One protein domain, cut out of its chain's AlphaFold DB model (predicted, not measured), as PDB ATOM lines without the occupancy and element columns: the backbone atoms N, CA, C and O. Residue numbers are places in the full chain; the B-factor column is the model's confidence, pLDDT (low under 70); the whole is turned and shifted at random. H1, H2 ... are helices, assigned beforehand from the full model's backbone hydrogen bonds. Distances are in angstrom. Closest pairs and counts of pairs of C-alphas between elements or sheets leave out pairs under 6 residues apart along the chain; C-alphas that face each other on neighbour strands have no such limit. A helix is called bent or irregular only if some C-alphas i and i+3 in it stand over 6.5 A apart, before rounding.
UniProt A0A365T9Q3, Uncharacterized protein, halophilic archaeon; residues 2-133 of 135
ATOM      1  N   THR A   2     -19.186  -5.081  38.675       54.41
ATOM      2  CA  THR A   2     -19.284  -4.482  37.324       54.41
ATOM      3  C   THR A   2     -20.721  -4.171  36.879       54.41
ATOM      4  O   THR A   2     -20.978  -3.055  36.443       54.41
ATOM      5  N   LYS A   3     -21.688  -5.071  37.126       57.78
ATOM      6  CA  LYS A   3     -23.107  -4.876  36.746       57.78
ATOM      7  C   LYS A   3     -23.756  -3.588  37.275       57.78
ATOM      8  O   LYS A   3     -24.528  -2.962  36.568       57.78
ATOM      9  N   ILE A   4     -23.445  -3.163  38.506       59.12
ATOM     10  CA  ILE A   4     -24.031  -1.939  39.097       59.12
ATOM     11  C   ILE A   4     -23.510  -0.680  38.387       59.12
ATOM     12  O   ILE A   4     -24.223   0.315  38.295       59.12
ATOM     13  N   ARG A   5     -22.277  -0.712  37.866       59.66
ATOM     14  CA  ARG A   5     -21.690   0.420  37.139       59.66
ATOM     15  C   ARG A   5     -22.285   0.582  35.744       59.66
ATOM     16  O   ARG A   5     -22.510   1.709  35.324       59.66
ATOM     17  N   GLU A   6     -22.639  -0.523  35.092       63.44
ATOM     18  CA  GLU A   6     -23.396  -0.520  33.836       63.44
ATOM     19  C   GLU A   6     -24.842  -0.042  34.001       63.44
ATOM     20  O   GLU A   6     -25.511   0.184  33.005       63.44
ATOM     21  N   LEU A   7     -25.355   0.146  35.221       74.62
ATOM     22  CA  LEU A   7     -26.736   0.588  35.416       74.62
ATOM     23  C   LEU A   7     -26.928   2.113  35.319       74.62
ATOM     24  O   LEU A   7     -28.045   2.585  35.115       74.62
ATOM     25  N   TYR A   8     -25.860   2.907  35.440       80.44
ATOM     26  CA  TYR A   8     -25.976   4.368  35.541       80.44
ATOM     27  C   TYR A   8     -26.343   5.059  34.225       80.44
ATOM     28  O   TYR A   8     -27.002   6.099  34.252       80.44
ATOM     29  N   TRP A   9     -26.011   4.474  33.073       76.94
ATOM     30  CA  TRP A   9     -26.471   5.010  31.791       76.94
ATOM     31  C   TRP A   9     -27.988   4.829  31.596       76.94
ATOM     32  O   TRP A   9     -28.605   5.688  30.968       76.94
ATOM     33  N   TYR A  10     -28.615   3.804  32.199       81.50
ATOM     34  CA  TYR A  10     -30.079   3.669  32.184       81.50
ATOM     35  C   TYR A  10     -30.765   4.805  32.939       81.50
ATOM     36  O   TYR A  10     -31.857   5.196  32.556       81.50
ATOM     37  N   VAL A  11     -30.135   5.376  33.971       82.69
ATOM     38  CA  VAL A  11     -30.682   6.543  34.685       82.69
ATOM     39  C   VAL A  11     -30.712   7.768  33.768       82.69
ATOM     40  O   VAL A  11     -31.719   8.471  33.708       82.69
ATOM     41  N   LEU A  12     -29.637   7.994  33.008       81.50
ATOM     42  CA  LEU A  12     -29.563   9.081  32.027       81.50
ATOM     43  C   LEU A  12     -30.573   8.877  30.887       81.50
ATOM     44  O   LEU A  12     -31.268   9.816  30.499       81.50
ATOM     45  N   ALA A  13     -30.696   7.647  30.382       82.62
ATOM     46  CA  ALA A  13     -31.663   7.306  29.342       82.62
ATOM     47  C   ALA A  13     -33.114   7.430  29.841       82.62
ATOM     48  O   ALA A  13     -33.948   8.029  29.165       82.62
ATOM     49  N   ALA A  14     -33.413   6.938  31.046       84.19
ATOM     50  CA  ALA A  14     -34.732   7.043  31.667       84.19
ATOM     51  C   ALA A  14     -35.143   8.500  31.893       84.19
ATOM     52  O   ALA A  14     -36.306   8.835  31.691       84.19
ATOM     53  N   TYR A  15     -34.204   9.381  32.247       82.50
ATOM     54  CA  TYR A  15     -34.476  10.814  32.360       82.50
ATOM     55  C   TYR A  15     -34.875  11.440  31.015       82.50
ATOM     56  O   TYR A  15     -35.851  12.188  30.953       82.50
ATOM     57  N   LEU A  16     -34.185  11.094  29.921       82.56
ATOM     58  CA  LEU A  16     -34.570  11.551  28.579       82.56
ATOM     59  C   LEU A  16     -35.958  11.037  28.178       82.56
ATOM     60  O   LEU A  16     -36.766  11.798  27.648       82.56
ATOM     61  N   VAL A  17     -36.263   9.772  28.474       84.94
ATOM     62  CA  VAL A  17     -37.596   9.199  28.232       84.94
ATOM     63  C   VAL A  17     -38.658   9.918  29.067       84.94
ATOM     64  O   VAL A  17     -39.701  10.287  28.533       84.94
ATOM     65  N   ALA A  18     -38.391  10.179  30.347       82.75
ATOM     66  CA  ALA A  18     -39.303  10.901  31.231       82.75
ATOM     67  C   ALA A  18     -39.587  12.327  30.733       82.75
ATOM     68  O   ALA A  18     -40.727  12.779  30.813       82.75
ATOM     69  N   LEU A  19     -38.592  13.011  30.161       81.31
ATOM     70  CA  LEU A  19     -38.774  14.319  29.525       81.31
ATOM     71  C   LEU A  19     -39.706  14.254  28.316       81.31
ATOM     72  O   LEU A  19     -40.631  15.058  28.215       81.31
ATOM     73  N   VAL A  20     -39.487  13.293  27.416       81.12
ATOM     74  CA  VAL A  20     -40.330  13.120  26.225       81.12
ATOM     75  C   VAL A  20     -41.760  12.770  26.629       81.12
ATOM     76  O   VAL A  20     -42.702  13.401  26.155       81.12
ATOM     77  N   LEU A  21     -41.933  11.816  27.547       84.50
ATOM     78  CA  LEU A  21     -43.251  11.429  28.049       84.50
ATOM     79  C   LEU A  21     -43.947  12.583  28.771       84.50
ATOM     80  O   LEU A  21     -45.132  12.806  28.546       84.50
ATOM     81  N   GLY A  22     -43.220  13.343  29.592       81.88
ATOM     82  CA  GLY A  22     -43.745  14.529  30.267       81.88
ATOM     83  C   GLY A  22     -44.211  15.599  29.281       81.88
ATOM     84  O   GLY A  22     -45.306  16.137  29.436       81.88
ATOM     85  N   ALA A  23     -43.430  15.860  28.229       79.56
ATOM     86  CA  ALA A  23     -43.799  16.801  27.174       79.56
ATOM     87  C   ALA A  23     -45.043  16.336  26.402       79.56
ATOM     88  O   ALA A  23     -45.977  17.115  26.219       79.56
ATOM     89  N   VAL A  24     -45.097  15.063  26.002       84.69
ATOM     90  CA  VAL A  24     -46.257  14.485  25.304       84.69
ATOM     91  C   VAL A  24     -47.504  14.514  26.187       84.69
ATOM     92  O   VAL A  24     -48.563  14.932  25.726       84.69
ATOM     93  N   ALA A  25     -47.390  14.130  27.460       83.44
ATOM     94  CA  ALA A  25     -48.501  14.159  28.408       83.44
ATOM     95  C   ALA A  25     -49.020  15.585  28.635       83.44
ATOM     96  O   ALA A  25     -50.231  15.799  28.675       83.44
ATOM     97  N   PHE A  26     -48.125  16.571  28.731       78.38
ATOM     98  CA  PHE A  26     -48.513  17.973  28.853       78.38
ATOM     99  C   PHE A  26     -49.210  18.490  27.588       78.38
ATOM    100  O   PHE A  26     -50.256  19.127  27.686       78.38
ATOM    101  N   LEU A  27     -48.692  18.175  26.398       79.69
ATOM    102  CA  LEU A  27     -49.340  18.536  25.134       79.69
ATOM    103  C   LEU A  27     -50.715  17.876  24.990       79.69
ATOM    104  O   LEU A  27     -51.663  18.538  24.578       79.69
ATOM    105  N   ALA A  28     -50.851  16.607  25.377       84.38
ATOM    106  CA  ALA A  28     -52.133  15.910  25.392       84.38
ATOM    107  C   ALA A  28     -53.115  16.556  26.382       84.38
ATOM    108  O   ALA A  28     -54.284  16.741  26.049       84.38
ATOM    109  N   LEU A  29     -52.647  16.956  27.571       81.88
ATOM    110  CA  LEU A  29     -53.455  17.703  28.537       81.88
ATOM    111  C   LEU A  29     -53.961  19.012  27.918       81.88
ATOM    112  O   LEU A  29     -55.161  19.259  27.937       81.88
ATOM    113  N   VAL A  30     -53.073  19.814  27.325       78.94
ATOM    114  CA  VAL A  30     -53.428  21.080  26.660       78.94
ATOM    115  C   VAL A  30     -54.402  20.855  25.500       78.94
ATOM    116  O   VAL A  30     -55.354  21.611  25.352       78.94
ATOM    117  N   ALA A  31     -54.211  19.806  24.700       83.62
ATOM    118  CA  ALA A  31     -55.076  19.502  23.560       83.62
ATOM    119  C   ALA A  31     -56.476  19.007  23.967       83.62
ATOM    120  O   ALA A  31     -57.427  19.151  23.202       83.62
ATOM    121  N   THR A  32     -56.613  18.414  25.155       89.44
ATOM    122  CA  THR A  32     -57.869  17.803  25.625       89.44
ATOM    123  C   THR A  32     -58.663  18.689  26.580       89.44
ATOM    124  O   THR A  32     -59.804  18.361  26.911       89.44
ATOM    125  N   THR A  33     -58.110  19.823  27.024       86.75
ATOM    126  CA  THR A  33     -58.793  20.734  27.950       86.75
ATOM    127  C   THR A  33     -58.594  22.202  27.594       86.75
ATOM    128  O   THR A  33     -57.492  22.647  27.318       86.75
ATOM    129  N   ASN A  34     -59.663  22.995  27.704       85.62
ATOM    130  CA  ASN A  34     -59.592  24.462  27.624       85.62
ATOM    131  C   ASN A  34     -59.519  25.120  29.015       85.62
ATOM    132  O   ASN A  34     -59.561  26.344  29.149       85.62
ATOM    133  N   LYS A  35     -59.452  24.320  30.089       88.31
ATOM    134  CA  LYS A  35     -59.440  24.827  31.468       88.31
ATOM    135  C   LYS A  35     -58.034  25.281  31.851       88.31
ATOM    136  O   LYS A  35     -57.219  24.476  32.302       88.31
ATOM    137  N   ILE A  36     -57.792  26.588  31.760       78.25
ATOM    138  CA  ILE A  36     -56.503  27.235  32.076       78.25
ATOM    139  C   ILE A  36     -55.951  26.802  33.445       78.25
ATOM    140  O   ILE A  36     -54.767  26.500  33.557       78.25
ATOM    141  N   GLY A  37     -56.800  26.697  34.474       76.00
ATOM    142  CA  GLY A  37     -56.367  26.259  35.808       76.00
ATOM    143  C   GLY A  37     -55.797  24.835  35.839       76.00
ATOM    144  O   GLY A  37     -54.787  24.594  36.493       76.00
ATOM    145  N   PHE A  38     -56.386  23.902  35.084       77.56
ATOM    146  CA  PHE A  38     -55.883  22.527  34.982       77.56
ATOM    147  C   PHE A  38     -54.556  22.463  34.225       77.56
ATOM    148  O   PHE A  38     -53.648  21.752  34.649       77.56
ATOM    149  N   ILE A  39     -54.425  23.235  33.143       73.50
ATOM    150  CA  ILE A  39     -53.176  23.339  32.377       73.50
ATOM    151  C   ILE A  39     -52.063  23.913  33.259       73.50
ATOM    152  O   ILE A  39     -50.958  23.377  33.278       73.50
ATOM    153  N   ALA A  40     -52.357  24.961  34.034       72.00
ATOM    154  CA  ALA A  40     -51.391  25.586  34.932       72.00
ATOM    155  C   ALA A  40     -50.915  24.619  36.027       72.00
ATOM    156  O   ALA A  40     -49.710  24.459  36.222       72.00
ATOM    157  N   VAL A  41     -51.836  23.926  36.704       78.75
ATOM    158  CA  VAL A  41     -51.488  22.943  37.744       78.75
ATOM    159  C   VAL A  41     -50.731  21.754  37.153       78.75
ATOM    160  O   VAL A  41     -49.718  21.345  37.714       78.75
ATOM    161  N   GLY A  42     -51.172  21.227  36.007       77.00
ATOM    162  CA  GLY A  42     -50.488  20.134  35.314       77.00
ATOM    163  C   GLY A  42     -49.080  20.516  34.859       77.00
ATOM    164  O   GLY A  42     -48.147  19.737  35.035       77.00
ATOM    165  N   GLY A  43     -48.900  21.737  34.350       73.31
ATOM    166  CA  GLY A  43     -47.595  22.269  33.957       73.31
ATOM    167  C   GLY A  43     -46.647  22.429  35.144       73.31
ATOM    168  O   GLY A  43     -45.509  21.966  35.090       73.31
ATOM    169  N   VAL A  44     -47.119  23.015  36.249       78.50
ATOM    170  CA  VAL A  44     -46.319  23.159  37.478       78.50
ATOM    171  C   VAL A  44     -45.979  21.793  38.078       78.50
ATOM    172  O   VAL A  44     -44.822  21.544  38.407       78.50
ATOM    173  N   GLY A  45     -46.953  20.886  38.181       80.25
ATOM    174  CA  GLY A  45     -46.733  19.530  38.689       80.25
ATOM    175  C   GLY A  45     -45.735  18.741  37.837       80.25
ATOM    176  O   GLY A  45     -44.819  18.124  38.378       80.25
ATOM    177  N   GLY A  46     -45.854  18.824  36.509       78.56
ATOM    178  CA  GLY A  46     -44.906  18.219  35.572       78.56
ATOM    179  C   GLY A  46     -43.490  18.774  35.727       78.56
ATOM    180  O   GLY A  46     -42.534  18.004  35.785       78.56
ATOM    181  N   LEU A  47     -43.350  20.094  35.883       74.19
ATOM    182  CA  LEU A  47     -42.055  20.734  36.133       74.19
ATOM    183  C   LEU A  47     -41.408  20.248  37.430       74.19
ATOM    184  O   LEU A  47     -40.226  19.911  37.428       74.19
ATOM    185  N   VAL A  48     -42.171  20.161  38.522       81.00
ATOM    186  CA  VAL A  48     -41.663  19.660  39.810       81.00
ATOM    187  C   VAL A  48     -41.171  18.219  39.680       81.00
ATOM    188  O   VAL A  48     -40.063  17.909  40.118       81.00
ATOM    189  N   LEU A  49     -41.949  17.342  39.038       81.44
ATOM    190  CA  LEU A  49     -41.556  15.946  38.826       81.44
ATOM    191  C   LEU A  49     -40.277  15.826  37.990       81.44
ATOM    192  O   LEU A  49     -39.397  15.038  38.330       81.44
ATOM    193  N   LEU A  50     -40.143  16.632  36.935       76.62
ATOM    194  CA  LEU A  50     -38.947  16.645  36.092       76.62
ATOM    195  C   LEU A  50     -37.712  17.157  36.843       76.62
ATOM    196  O   LEU A  50     -36.630  16.590  36.694       76.62
ATOM    197  N   VAL A  51     -37.862  18.174  37.697       78.75
ATOM    198  CA  VAL A  51     -36.769  18.653  38.561       78.75
ATOM    199  C   VAL A  51     -36.304  17.542  39.496       78.75
ATOM    200  O   VAL A  51     -35.105  17.263  39.559       78.75
ATOM    201  N   LEU A  52     -37.234  16.858  40.165       81.81
ATOM    202  CA  LEU A  52     -36.916  15.732  41.046       81.81
ATOM    203  C   LEU A  52     -36.237  14.584  40.283       81.81
ATOM    204  O   LEU A  52     -35.255  14.024  40.768       81.81
ATOM    205  N   ALA A  53     -36.700  14.286  39.066       79.12
ATOM    206  CA  ALA A  53     -36.098  13.281  38.191       79.12
ATOM    207  C   ALA A  53     -34.692  13.669  37.695       79.12
ATOM    208  O   ALA A  53     -33.900  12.787  37.366       79.12
ATOM    209  N   SER A  54     -34.352  14.964  37.671       77.75
ATOM    210  CA  SER A  54     -33.029  15.447  37.255       77.75
ATOM    211  C   SER A  54     -31.947  15.258  38.329       77.75
ATOM    212  O   SER A  54     -30.785  15.047  37.991       77.75
ATOM    213  N   LEU A  55     -32.296  15.258  39.621       80.94
ATOM    214  CA  LEU A  55     -31.338  15.098  40.727       80.94
ATOM    215  C   LEU A  55     -30.450  13.839  40.631       80.94
ATOM    216  O   LEU A  55     -29.235  13.966  40.810       80.94
ATOM    217  N   PRO A  56     -30.973  12.636  40.318       83.50
ATOM    218  CA  PRO A  56     -30.141  11.440  40.186       83.50
ATOM    219  C   PRO A  56     -29.236  11.431  38.940       83.50
ATOM    220  O   PRO A  56     -28.325  10.605  38.874       83.50
ATOM    221  N   THR A  57     -29.426  12.334  37.967       81.88
ATOM    222  CA  THR A  57     -28.635  12.338  36.718       81.88
ATOM    223  C   THR A  57     -27.175  12.733  36.944       81.88
ATOM    224  O   THR A  57     -26.277  12.106  36.382       81.88
ATOM    225  N   PHE A  58     -26.908  13.698  37.829       79.19
ATOM    226  CA  PHE A  58     -25.555  14.161  38.153       79.19
ATOM    227  C   PHE A  58     -24.669  13.064  38.783       79.19
ATOM    228  O   PHE A  58     -23.587  12.791  38.250       79.19
ATOM    229  N   PRO A  59     -25.082  12.375  39.871       82.69
ATOM    230  CA  PRO A  59     -24.288  11.282  40.428       82.69
ATOM    231  C   PRO A  59     -24.195  10.082  39.478       82.69
ATOM    232  O   PRO A  59     -23.163   9.406  39.466       82.69
ATOM    233  N   ALA A  60     -25.225   9.821  38.662       85.75
ATOM    234  CA  ALA A  60     -25.180   8.768  37.648       85.75
ATOM    235  C   ALA A  60     -24.111   9.053  36.583       85.75
ATOM    236  O   ALA A  60     -23.298   8.178  36.289       85.75
ATOM    237  N   LEU A  61     -24.044  10.287  36.077       84.88
ATOM    238  CA  LEU A  61     -23.045  10.702  35.093       84.88
ATOM    239  C   LEU A  61     -21.616  10.574  35.634       84.88
ATOM    240  O   LEU A  61     -20.736  10.067  34.944       84.88
ATOM    241  N   TYR A  62     -21.381  10.972  36.888       85.69
ATOM    242  CA  TYR A  62     -20.059  10.835  37.506       85.69
ATOM    243  C   TYR A  62     -19.629   9.365  37.642       85.69
ATOM    244  O   TYR A  62     -18.482   9.015  37.355       85.69
ATOM    245  N   ARG A  63     -20.551   8.485  38.057       85.31
ATOM    246  CA  ARG A  63     -20.267   7.051  38.221       85.31
ATOM    247  C   ARG A  63     -20.078   6.330  36.888       85.31
ATOM    248  O   ARG A  63     -19.173   5.502  36.796       85.31
ATOM    249  N   ASP A  64     -20.879   6.652  35.872       84.62
ATOM    250  CA  ASP A  64     -20.723   6.073  34.533       84.62
ATOM    251  C   ASP A  64     -19.416   6.545  33.881       84.62
ATOM    252  O   ASP A  64     -18.662   5.721  33.373       84.62
ATOM    253  N   ALA A  65     -19.053   7.827  34.007       85.00
ATOM    254  CA  ALA A  65     -17.789   8.336  33.469       85.00
ATOM    255  C   ALA A  65     -16.578   7.603  34.070       85.00
ATOM    256  O   ALA A  65     -15.645   7.244  33.353       85.00
ATOM    257  N   GLY A  66     -16.606   7.318  35.376       84.88
ATOM    258  CA  GLY A  66     -15.566   6.528  36.038       84.88
ATOM    259  C   GLY A  66     -15.486   5.074  35.557       84.88
ATOM    260  O   GLY A  66     -14.399   4.500  35.541       84.88
ATOM    261  N   TYR A  67     -16.607   4.474  35.153       82.62
ATOM    262  CA  TYR A  67     -16.623   3.147  34.532       82.62
ATOM    263  C   TYR A  67     -16.028   3.176  33.124       82.62
ATOM    264  O   TYR A  67     -15.126   2.399  32.824       82.62
ATOM    265  N   VAL A  68     -16.483   4.110  32.293       83.88
ATOM    266  CA  VAL A  68     -16.071   4.226  30.890       83.88
ATOM    267  C   VAL A  68     -14.564   4.465  30.752       83.88
ATOM    268  O   VAL A  68     -13.933   3.834  29.910       83.88
ATOM    269  N   ARG A  69     -13.973   5.281  31.637       84.94
ATOM    270  CA  ARG A  69     -12.512   5.485  31.715       84.94
ATOM    271  C   ARG A  69     -11.717   4.207  31.960       84.94
ATOM    272  O   ARG A  69     -10.569   4.122  31.554       84.94
ATOM    273  N   ALA A  70     -12.285   3.270  32.713       81.69
ATOM    274  CA  ALA A  70     -11.617   2.016  33.043       81.69
ATOM    275  C   ALA A  70     -11.807   0.956  31.949       81.69
ATOM    276  O   ALA A  70     -11.039   0.002  31.892       81.69
ATOM    277  N   ALA A  71     -12.843   1.106  31.120       79.94
ATOM    278  CA  ALA A  71     -13.234   0.130  30.110       79.94
ATOM    279  C   ALA A  71     -12.773   0.490  28.688       79.94
ATOM    280  O   ALA A  71     -12.753  -0.387  27.830       79.94
ATOM    281  N   THR A  72     -12.438   1.755  28.418       80.81
ATOM    282  CA  THR A  72     -12.106   2.242  27.070       80.81
ATOM    283  C   THR A  72     -11.020   3.313  27.093       80.81
ATOM    284  O   THR A  72     -10.792   3.948  28.120       80.81
ATOM    285  N   ASP A  73     -10.421   3.582  25.931       82.38
ATOM    286  CA  ASP A  73      -9.451   4.673  25.740       82.38
ATOM    287  C   ASP A  73     -10.087   6.070  25.850       82.38
ATOM    288  O   ASP A  73      -9.398   7.091  25.951       82.38
ATOM    289  N   TRP A  74     -11.422   6.149  25.829       83.88
ATOM    290  CA  TRP A  74     -12.111   7.404  26.065       83.88
ATOM    291  C   TRP A  74     -12.013   7.778  27.541       83.88
ATOM    292  O   TRP A  74     -12.490   7.060  28.418       83.88
ATOM    293  N   ASN A  75     -11.445   8.956  27.812       84.31
ATOM    294  CA  ASN A  75     -11.335   9.515  29.154       84.31
ATOM    295  C   ASN A  75     -12.387  10.623  29.393       84.31
ATOM    296  O   ASN A  75     -12.050  11.811  29.328       84.31
ATOM    297  N   PRO A  76     -13.678  10.294  29.621       82.88
ATOM    298  CA  PRO A  76     -14.720  11.297  29.814       82.88
ATOM    299  C   PRO A  76     -14.449  12.136  31.061       82.88
ATOM    300  O   PRO A  76     -14.444  11.629  32.184       82.88
ATOM    301  N   ASN A  77     -14.276  13.444  30.886       85.94
ATOM    302  CA  ASN A  77     -14.324  14.395  31.989       85.94
ATOM    303  C   ASN A  77     -15.798  14.692  32.334       85.94
ATOM    304  O   ASN A  77     -16.484  15.236  31.472       85.94
ATOM    305  N   PRO A  78     -16.313  14.361  33.536       83.50
ATOM    306  CA  PRO A  78     -17.701  14.644  33.901       83.50
ATOM    307  C   PRO A  78     -17.951  16.139  34.143       83.50
ATOM    308  O   PRO A  78     -19.086  16.591  34.016       83.50
ATOM    309  N   TRP A  79     -16.913  16.925  34.454       84.88
ATOM    310  CA  TRP A  79     -17.062  18.322  34.868       84.88
ATOM    311  C   TRP A  79     -17.783  19.214  33.854       84.88
ATOM    312  O   TRP A  79     -18.705  19.901  34.276       84.88
ATOM    313  N   PRO A  80     -17.476  19.196  32.544       84.06
ATOM    314  CA  PRO A  80     -18.215  20.003  31.573       84.06
ATOM    315  C   PRO A  80     -19.713  19.676  31.520       84.06
ATOM    316  O   PRO A  80     -20.522  20.577  31.336       84.06
ATOM    317  N   TYR A  81     -20.091  18.412  31.725       81.50
ATOM    318  CA  TYR A  81     -21.491  17.981  31.719       81.50
ATOM    319  C   TYR A  81     -22.219  18.393  32.999       81.50
ATOM    320  O   TYR A  81     -23.352  18.868  32.945       81.50
ATOM    321  N   LEU A  82     -21.555  18.253  34.151       79.12
ATOM    322  CA  LEU A  82     -22.086  18.675  35.448       79.12
ATOM    323  C   LEU A  82     -22.213  20.201  35.523       79.12
ATOM    324  O   LEU A  82     -23.267  20.716  35.881       79.12
ATOM    325  N   LEU A  83     -21.148  20.918  35.155       80.62
ATOM    326  CA  LEU A  83     -21.098  22.379  35.166       80.62
ATOM    327  C   LEU A  83     -22.025  22.966  34.113       80.62
ATOM    328  O   LEU A  83     -22.724  23.922  34.414       80.62
ATOM    329  N   GLY A  84     -22.097  22.375  32.921       76.94
ATOM    330  CA  GLY A  84     -23.094  22.753  31.929       76.94
ATOM    331  C   GLY A  84     -24.508  22.609  32.491       76.94
ATOM    332  O   GLY A  84     -25.268  23.570  32.491       76.94
ATOM    333  N   GLY A  85     -24.847  21.452  33.065       73.69
ATOM    334  CA  GLY A  85     -26.160  21.218  33.675       73.69
ATOM    335  C   GLY A  85     -26.502  22.200  34.802       73.69
ATOM    336  O   GLY A  85     -27.623  22.698  34.853       73.69
ATOM    337  N   ALA A  86     -25.537  22.509  35.672       76.56
ATOM    338  CA  ALA A  86     -25.749  23.310  36.878       76.56
ATOM    339  C   ALA A  86     -25.607  24.832  36.679       76.56
ATOM    340  O   ALA A  86     -26.312  25.594  37.335       76.56
ATOM    341  N   LEU A  87     -24.710  25.302  35.804       79.88
ATOM    342  CA  LEU A  87     -24.438  26.736  35.626       79.88
ATOM    343  C   LEU A  87     -25.450  27.418  34.708       79.88
ATOM    344  O   LEU A  87     -25.815  28.561  34.966       79.88
ATOM    345  N   THR A  88     -25.929  26.734  33.668       79.31
ATOM    346  CA  THR A  88     -26.929  27.274  32.733       79.31
ATOM    347  C   THR A  88     -28.153  27.880  33.440       79.31
ATOM    348  O   THR A  88     -28.473  29.035  33.159       79.31
ATOM    349  N   PRO A  89     -28.794  27.212  34.419       73.00
ATOM    350  CA  PRO A  89     -29.912  27.803  35.155       73.00
ATOM    351  C   PRO A  89     -29.522  28.965  36.070       73.00
ATOM    352  O   PRO A  89     -30.316  29.887  36.220       73.00
ATOM    353  N   VAL A  90     -28.316  28.967  36.650       78.38
ATOM    354  CA  VAL A  90     -27.822  30.100  37.455       78.38
ATOM    355  C   VAL A  90     -27.641  31.332  36.574       78.38
ATOM    356  O   VAL A  90     -28.107  32.413  36.920       78.38
ATOM    357  N   VAL A  91     -27.028  31.163  35.401       79.75
ATOM    358  CA  VAL A  91     -26.871  32.239  34.414       79.75
ATOM    359  C   VAL A  91     -28.239  32.723  33.934       79.75
ATOM    360  O   VAL A  91     -28.481  33.927  33.911       79.75
ATOM    361  N   SER A  92     -29.164  31.812  33.616       74.06
ATOM    362  CA  SER A  92     -30.532  32.183  33.233       74.06
ATOM    363  C   SER A  92     -31.275  32.931  34.336       74.06
ATOM    364  O   SER A  92     -31.972  33.887  34.019       74.06
ATOM    365  N   PHE A  93     -31.098  32.551  35.605       71.62
ATOM    366  CA  PHE A  93     -31.713  33.238  36.738       71.62
ATOM    367  C   PHE A  93     -31.153  34.646  36.930       71.62
ATOM    368  O   PHE A  93     -31.910  35.589  37.137       71.62
ATOM    369  N   VAL A  94     -29.832  34.810  36.856       77.62
ATOM    370  CA  VAL A  94     -29.198  36.126  37.023       77.62
ATOM    371  C   VAL A  94     -29.598  37.061  35.881       77.62
ATOM    372  O   VAL A  94     -29.997  38.189  36.132       77.62
ATOM    373  N   VAL A  95     -29.570  36.579  34.636       78.12
ATOM    374  CA  VAL A  95     -29.895  37.398  33.455       78.12
ATOM    375  C   VAL A  95     -31.402  37.649  33.324       78.12
ATOM    376  O   VAL A  95     -31.822  38.731  32.926       78.12
ATOM    377  N   GLY A  96     -32.238  36.661  33.641       69.38
ATOM    378  CA  GLY A  96     -33.690  36.754  33.488       69.38
ATOM    379  C   GLY A  96     -34.387  37.535  34.603       69.38
ATOM    380  O   GLY A  96     -35.491  38.044  34.389       69.38
ATOM    381  N   GLY A  97     -33.761  37.654  35.779       65.12
ATOM    382  CA  GLY A  97     -34.331  38.329  36.950       65.12
ATOM    383  C   GLY A  97     -34.607  39.799  36.698       65.12
ATOM    384  O   GLY A  97     -35.694  40.281  37.025       65.12
ATOM    385  N   ASP A  98     -33.667  40.452  36.025       67.56
ATOM    386  CA  ASP A  98     -33.735  41.873  35.698       67.56
ATOM    387  C   ASP A  98     -34.729  42.174  34.563       67.56
ATOM    388  O   ASP A  98     -35.232  43.288  34.457       67.56
ATOM    389  N   ILE A  99     -35.054  41.177  33.728       76.62
ATOM    390  CA  ILE A  99     -35.849  41.364  32.503       76.62
ATOM    391  C   ILE A  99     -37.326  40.991  32.708       76.62
ATOM    392  O   ILE A  99     -38.215  41.673  32.201       76.62
ATOM    393  N   PHE A 100     -37.612  39.910  33.441       76.12
ATOM    394  CA  PHE A 100     -38.955  39.311  33.495       76.12
ATOM    395  C   PHE A 100     -39.617  39.365  34.882       76.12
ATOM    396  O   PHE A 100     -40.773  38.960  35.039       76.12
ATOM    397  N   GLY A 101     -38.907  39.852  35.904       75.06
ATOM    398  CA  GLY A 101     -39.363  39.844  37.293       75.06
ATOM    399  C   GLY A 101     -39.273  38.460  37.965       75.06
ATOM    400  O   GLY A 101     -39.165  37.424  37.301       75.06
ATOM    401  N   PRO A 102     -39.340  38.397  39.310       70.81
ATOM    402  CA  PRO A 102     -38.878  37.238  40.085       70.81
ATOM    403  C   PRO A 102     -39.667  35.946  39.829       70.81
ATOM    404  O   PRO A 102     -39.096  34.857  39.852       70.81
ATOM    405  N   ARG A 103     -40.975  36.044  39.551       68.12
ATOM    406  CA  ARG A 103     -41.838  34.871  39.315       68.12
ATOM    407  C   ARG A 103     -41.568  34.206  37.964       68.12
ATOM    408  O   ARG A 103     -41.423  32.989  37.905       68.12
ATOM    409  N   ILE A 104     -41.499  34.998  36.893       71.44
ATOM    410  CA  ILE A 104     -41.252  34.488  35.535       71.44
ATOM    411  C   ILE A 104     -39.809  33.989  35.433       71.44
ATOM    412  O   ILE A 104     -39.562  32.916  34.888       71.44
ATOM    413  N   ASN A 105     -38.871  34.709  36.047       72.31
ATOM    414  CA  ASN A 105     -37.472  34.322  36.081       72.31
ATOM    415  C   ASN A 105     -37.238  32.951  36.735       72.31
ATOM    416  O   ASN A 105     -36.498  32.128  36.197       72.31
ATOM    417  N   LEU A 106     -37.908  32.660  37.857       68.69
ATOM    418  CA  LEU A 106     -37.813  31.350  38.505       68.69
ATOM    419  C   LEU A 106     -38.270  30.222  37.567       68.69
ATOM    420  O   LEU A 106     -37.574  29.217  37.429       68.69
ATOM    421  N   ALA A 107     -39.405  30.401  36.886       70.19
ATOM    422  CA  ALA A 107     -39.925  29.409  35.947       70.19
ATOM    423  C   ALA A 107     -38.974  29.187  34.758       70.19
ATOM    424  O   ALA A 107     -38.666  28.044  34.418       70.19
ATOM    425  N   LEU A 108     -38.452  30.265  34.165       74.19
ATOM    426  CA  LEU A 108     -37.473  30.188  33.078       74.19
ATOM    427  C   LEU A 108     -36.165  29.523  33.522       74.19
ATOM    428  O   LEU A 108     -35.580  28.753  32.765       74.19
ATOM    429  N   SER A 109     -35.738  29.754  34.761       74.81
ATOM    430  CA  SER A 109     -34.537  29.135  35.333       74.81
ATOM    431  C   SER A 109     -34.713  27.635  35.546       74.81
ATOM    432  O   SER A 109     -33.810  26.862  35.238       74.81
ATOM    433  N   VAL A 110     -35.891  27.198  36.000       76.62
ATOM    434  CA  VAL A 110     -36.227  25.770  36.100       76.62
ATOM    435  C   VAL A 110     -36.255  25.120  34.714       76.62
ATOM    436  O   VAL A 110     -35.662  24.063  34.522       76.62
ATOM    437  N   LEU A 111     -36.882  25.755  33.722       76.75
ATOM    438  CA  LEU A 111     -36.892  25.251  32.342       76.75
ATOM    439  C   LEU A 111     -35.478  25.168  31.749       76.75
ATOM    440  O   LEU A 111     -35.130  24.182  31.101       76.75
ATOM    441  N   SER A 112     -34.652  26.175  32.023       80.31
ATOM    442  CA  SER A 112     -33.243  26.229  31.632       80.31
ATOM    443  C   SER A 112     -32.416  25.112  32.281       80.31
ATOM    444  O   SER A 112     -31.639  24.446  31.595       80.31
ATOM    445  N   TRP A 113     -32.644  24.823  33.571       80.75
ATOM    446  CA  TRP A 113     -32.036  23.683  34.273       80.75
ATOM    447  C   TRP A 113     -32.360  22.377  33.553       80.75
ATOM    448  O   TRP A 113     -31.463  21.610  33.204       80.75
ATOM    449  N   LEU A 114     -33.647  22.136  33.296       77.12
ATOM    450  CA  LEU A 114     -34.116  20.905  32.666       77.12
ATOM    451  C   LEU A 114     -33.529  20.725  31.266       77.12
ATOM    452  O   LEU A 114     -33.016  19.646  30.965       77.12
ATOM    453  N   GLY A 115     -33.559  21.782  30.448       79.62
ATOM    454  CA  GLY A 115     -32.965  21.790  29.113       79.62
ATOM    455  C   GLY A 115     -31.469  21.504  29.160       79.62
ATOM    456  O   GLY A 115     -30.989  20.632  28.442       79.62
ATOM    457  N   SER A 116     -30.740  22.156  30.067       82.75
ATOM    458  CA  SER A 116     -29.299  21.958  30.201       82.75
ATOM    459  C   SER A 116     -28.940  20.532  30.622       82.75
ATOM    460  O   SER A 116     -28.109  19.885  29.983       82.75
ATOM    461  N   VAL A 117     -29.605  19.988  31.649       82.50
ATOM    462  CA  VAL A 117     -29.378  18.604  32.102       82.50
ATOM    463  C   VAL A 117     -29.720  17.602  31.000       82.50
ATOM    464  O   VAL A 117     -28.975  16.640  30.794       82.50
ATOM    465  N   ALA A 118     -30.803  17.837  30.254       82.50
ATOM    466  CA  ALA A 118     -31.180  17.008  29.114       82.50
ATOM    467  C   ALA A 118     -30.096  17.026  28.034       82.50
ATOM    468  O   ALA A 118     -29.605  15.967  27.645       82.50
ATOM    469  N   THR A 119     -29.666  18.213  27.597       85.00
ATOM    470  CA  THR A 119     -28.622  18.376  26.580       85.00
ATOM    471  C   THR A 119     -27.322  17.708  27.010       85.00
ATOM    472  O   THR A 119     -26.739  16.951  26.237       85.00
ATOM    473  N   MET A 120     -26.884  17.918  28.253       85.31
ATOM    474  CA  MET A 120     -25.648  17.319  28.761       85.31
ATOM    475  C   MET A 120     -25.740  15.794  28.838       85.31
ATOM    476  O   MET A 120     -24.796  15.109  28.441       85.31
ATOM    477  N   SER A 121     -26.889  15.256  29.255       83.94
ATOM    478  CA  SER A 121     -27.151  13.809  29.257       83.94
ATOM    479  C   SER A 121     -27.112  13.229  27.841       83.94
ATOM    480  O   SER A 121     -26.502  12.186  27.617       83.94
ATOM    481  N   LEU A 122     -27.701  13.927  26.867       86.69
ATOM    482  CA  LEU A 122     -27.771  13.502  25.467       86.69
ATOM    483  C   LEU A 122     -26.385  13.504  24.807       86.69
ATOM    484  O   LEU A 122     -25.990  12.517  24.188       86.69
ATOM    485  N   VAL A 123     -25.603  14.571  25.005       88.25
ATOM    486  CA  VAL A 123     -24.223  14.664  24.500       88.25
ATOM    487  C   VAL A 123     -23.338  13.590  25.133       88.25
ATOM    488  O   VAL A 123     -22.511  12.988  24.442       88.25
ATOM    489  N   TYR A 124     -23.495  13.339  26.434       87.06
ATOM    490  CA  TYR A 124     -22.748  12.296  27.129       87.06
ATOM    491  C   TYR A 124     -23.089  10.901  26.587       87.06
ATOM    492  O   TYR A 124     -22.183  10.162  26.199       87.06
ATOM    493  N   LEU A 125     -24.379  10.561  26.489       87.19
ATOM    494  CA  LEU A 125     -24.843   9.268  25.977       87.19
ATOM    495  C   LEU A 125     -24.434   9.040  24.518       87.19
ATOM    496  O   LEU A 125     -23.995   7.944  24.178       87.19
ATOM    497  N   TYR A 126     -24.494  10.074  23.675       87.56
ATOM    498  CA  TYR A 126     -24.030   9.997  22.289       87.56
ATOM    499  C   TYR A 126     -22.540   9.644  22.203       87.56
ATOM    500  O   TYR A 126     -22.140   8.748  21.457       87.56
ATOM    501  N   ARG A 127     -21.696  10.314  22.998       86.19
ATOM    502  CA  ARG A 127     -20.258  10.006  23.032       86.19
ATOM    503  C   ARG A 127     -20.006   8.612  23.593       86.19
ATOM    504  O   ARG A 127     -19.241   7.865  22.999       86.19
ATOM    505  N   ARG A 128     -20.700   8.227  24.664       86.38
ATOM    506  CA  ARG A 128     -20.613   6.879  25.235       86.38
ATOM    507  C   ARG A 128     -20.945   5.804  24.210       86.38
ATOM    508  O   ARG A 128     -20.162   4.875  24.060       86.38
ATOM    509  N   HIS A 129     -22.034   5.963  23.463       86.69
ATOM    510  CA  HIS A 129     -22.403   5.038  22.391       86.69
ATOM    511  C   HIS A 129     -21.290   4.905  21.346       86.69
ATOM    512  O   HIS A 129     -21.032   3.815  20.846       86.69
ATOM    513  N   ARG A 130     -20.604   5.998  21.000       85.88
ATOM    514  CA  ARG A 130     -19.517   5.965  20.012       85.88
ATOM    515  C   ARG A 130     -18.295   5.161  20.474       85.88
ATOM    516  O   ARG A 130     -17.635   4.572  19.628       85.88
ATOM    517  N   PHE A 131     -17.983   5.162  21.770       83.94
ATOM    518  CA  PHE A 131     -16.774   4.518  22.305       83.94
ATOM    519  C   PHE A 131     -17.017   3.138  22.922       83.94
ATOM    520  O   PHE A 131     -16.135   2.291  22.869       83.94
ATOM    521  N   VAL A 132     -18.193   2.918  23.509       79.75
ATOM    522  CA  VAL A 132     -18.533   1.701  24.269       79.75
ATOM    523  C   VAL A 132     -19.679   0.918  23.614       79.75
ATOM    524  O   VAL A 132     -19.954  -0.209  24.007       79.75
ATOM    525  N   GLY A 133     -20.362   1.500  22.621       72.62
ATOM    526  CA  GLY A 133     -21.596   0.945  22.069       72.62
ATOM    527  C   GLY A 133     -22.797   1.093  23.009       72.62
ATOM    528  O   GLY A 133     -22.727   1.701  24.085       72.62
TER     529      GLY A 133
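Overview. This is residues 2 to 133 of the 135 residues of an uncharacterized protein of halophilic archaeon (UniProt A0A365T9Q3). Two helical hairpins, H2 with H3 and H5a with H5b, spread as a V, H4 packing at its closed end. The printed part, 132 residues with five named helices, is all helix. It spans 52 by 35 by 21 A, only just compact, close to loose: radius of gyration of the C-alphas 16.9 A.

Along the chain. Find C-alpha 2 at (-19.284, -4.482, 37.324) in H1, residues 2 to 5; H2 is 8 to 32, H3 36 to 54, H4 57 to 71. H5, residues 79 to 132, by its hydrogen bonds assigned as one helix, is bent, C-alphas 99 and 102 being 9.1 A apart; arm H5a is residues 79 to 99 and arm H5b residues 102 to 132, with C-alpha 132 at (-18.533, 1.701, 24.269).

Arrangement. H2 and H3, a hairpin at a shallow tilt of 2 degrees, form a bundle with H4 and H5b. H2 touches H5b, closest at the C-alphas of Leu 12 and Ser 121, 6.0 A. H4 has 10 of 11 O i to N i+4 pairs within hydrogen-bond range, H5a 13 of 17.

Size, cuts and confidence. The printed part has no cut; 10 residues have pLDDT under 70, among them residues 2 to 6.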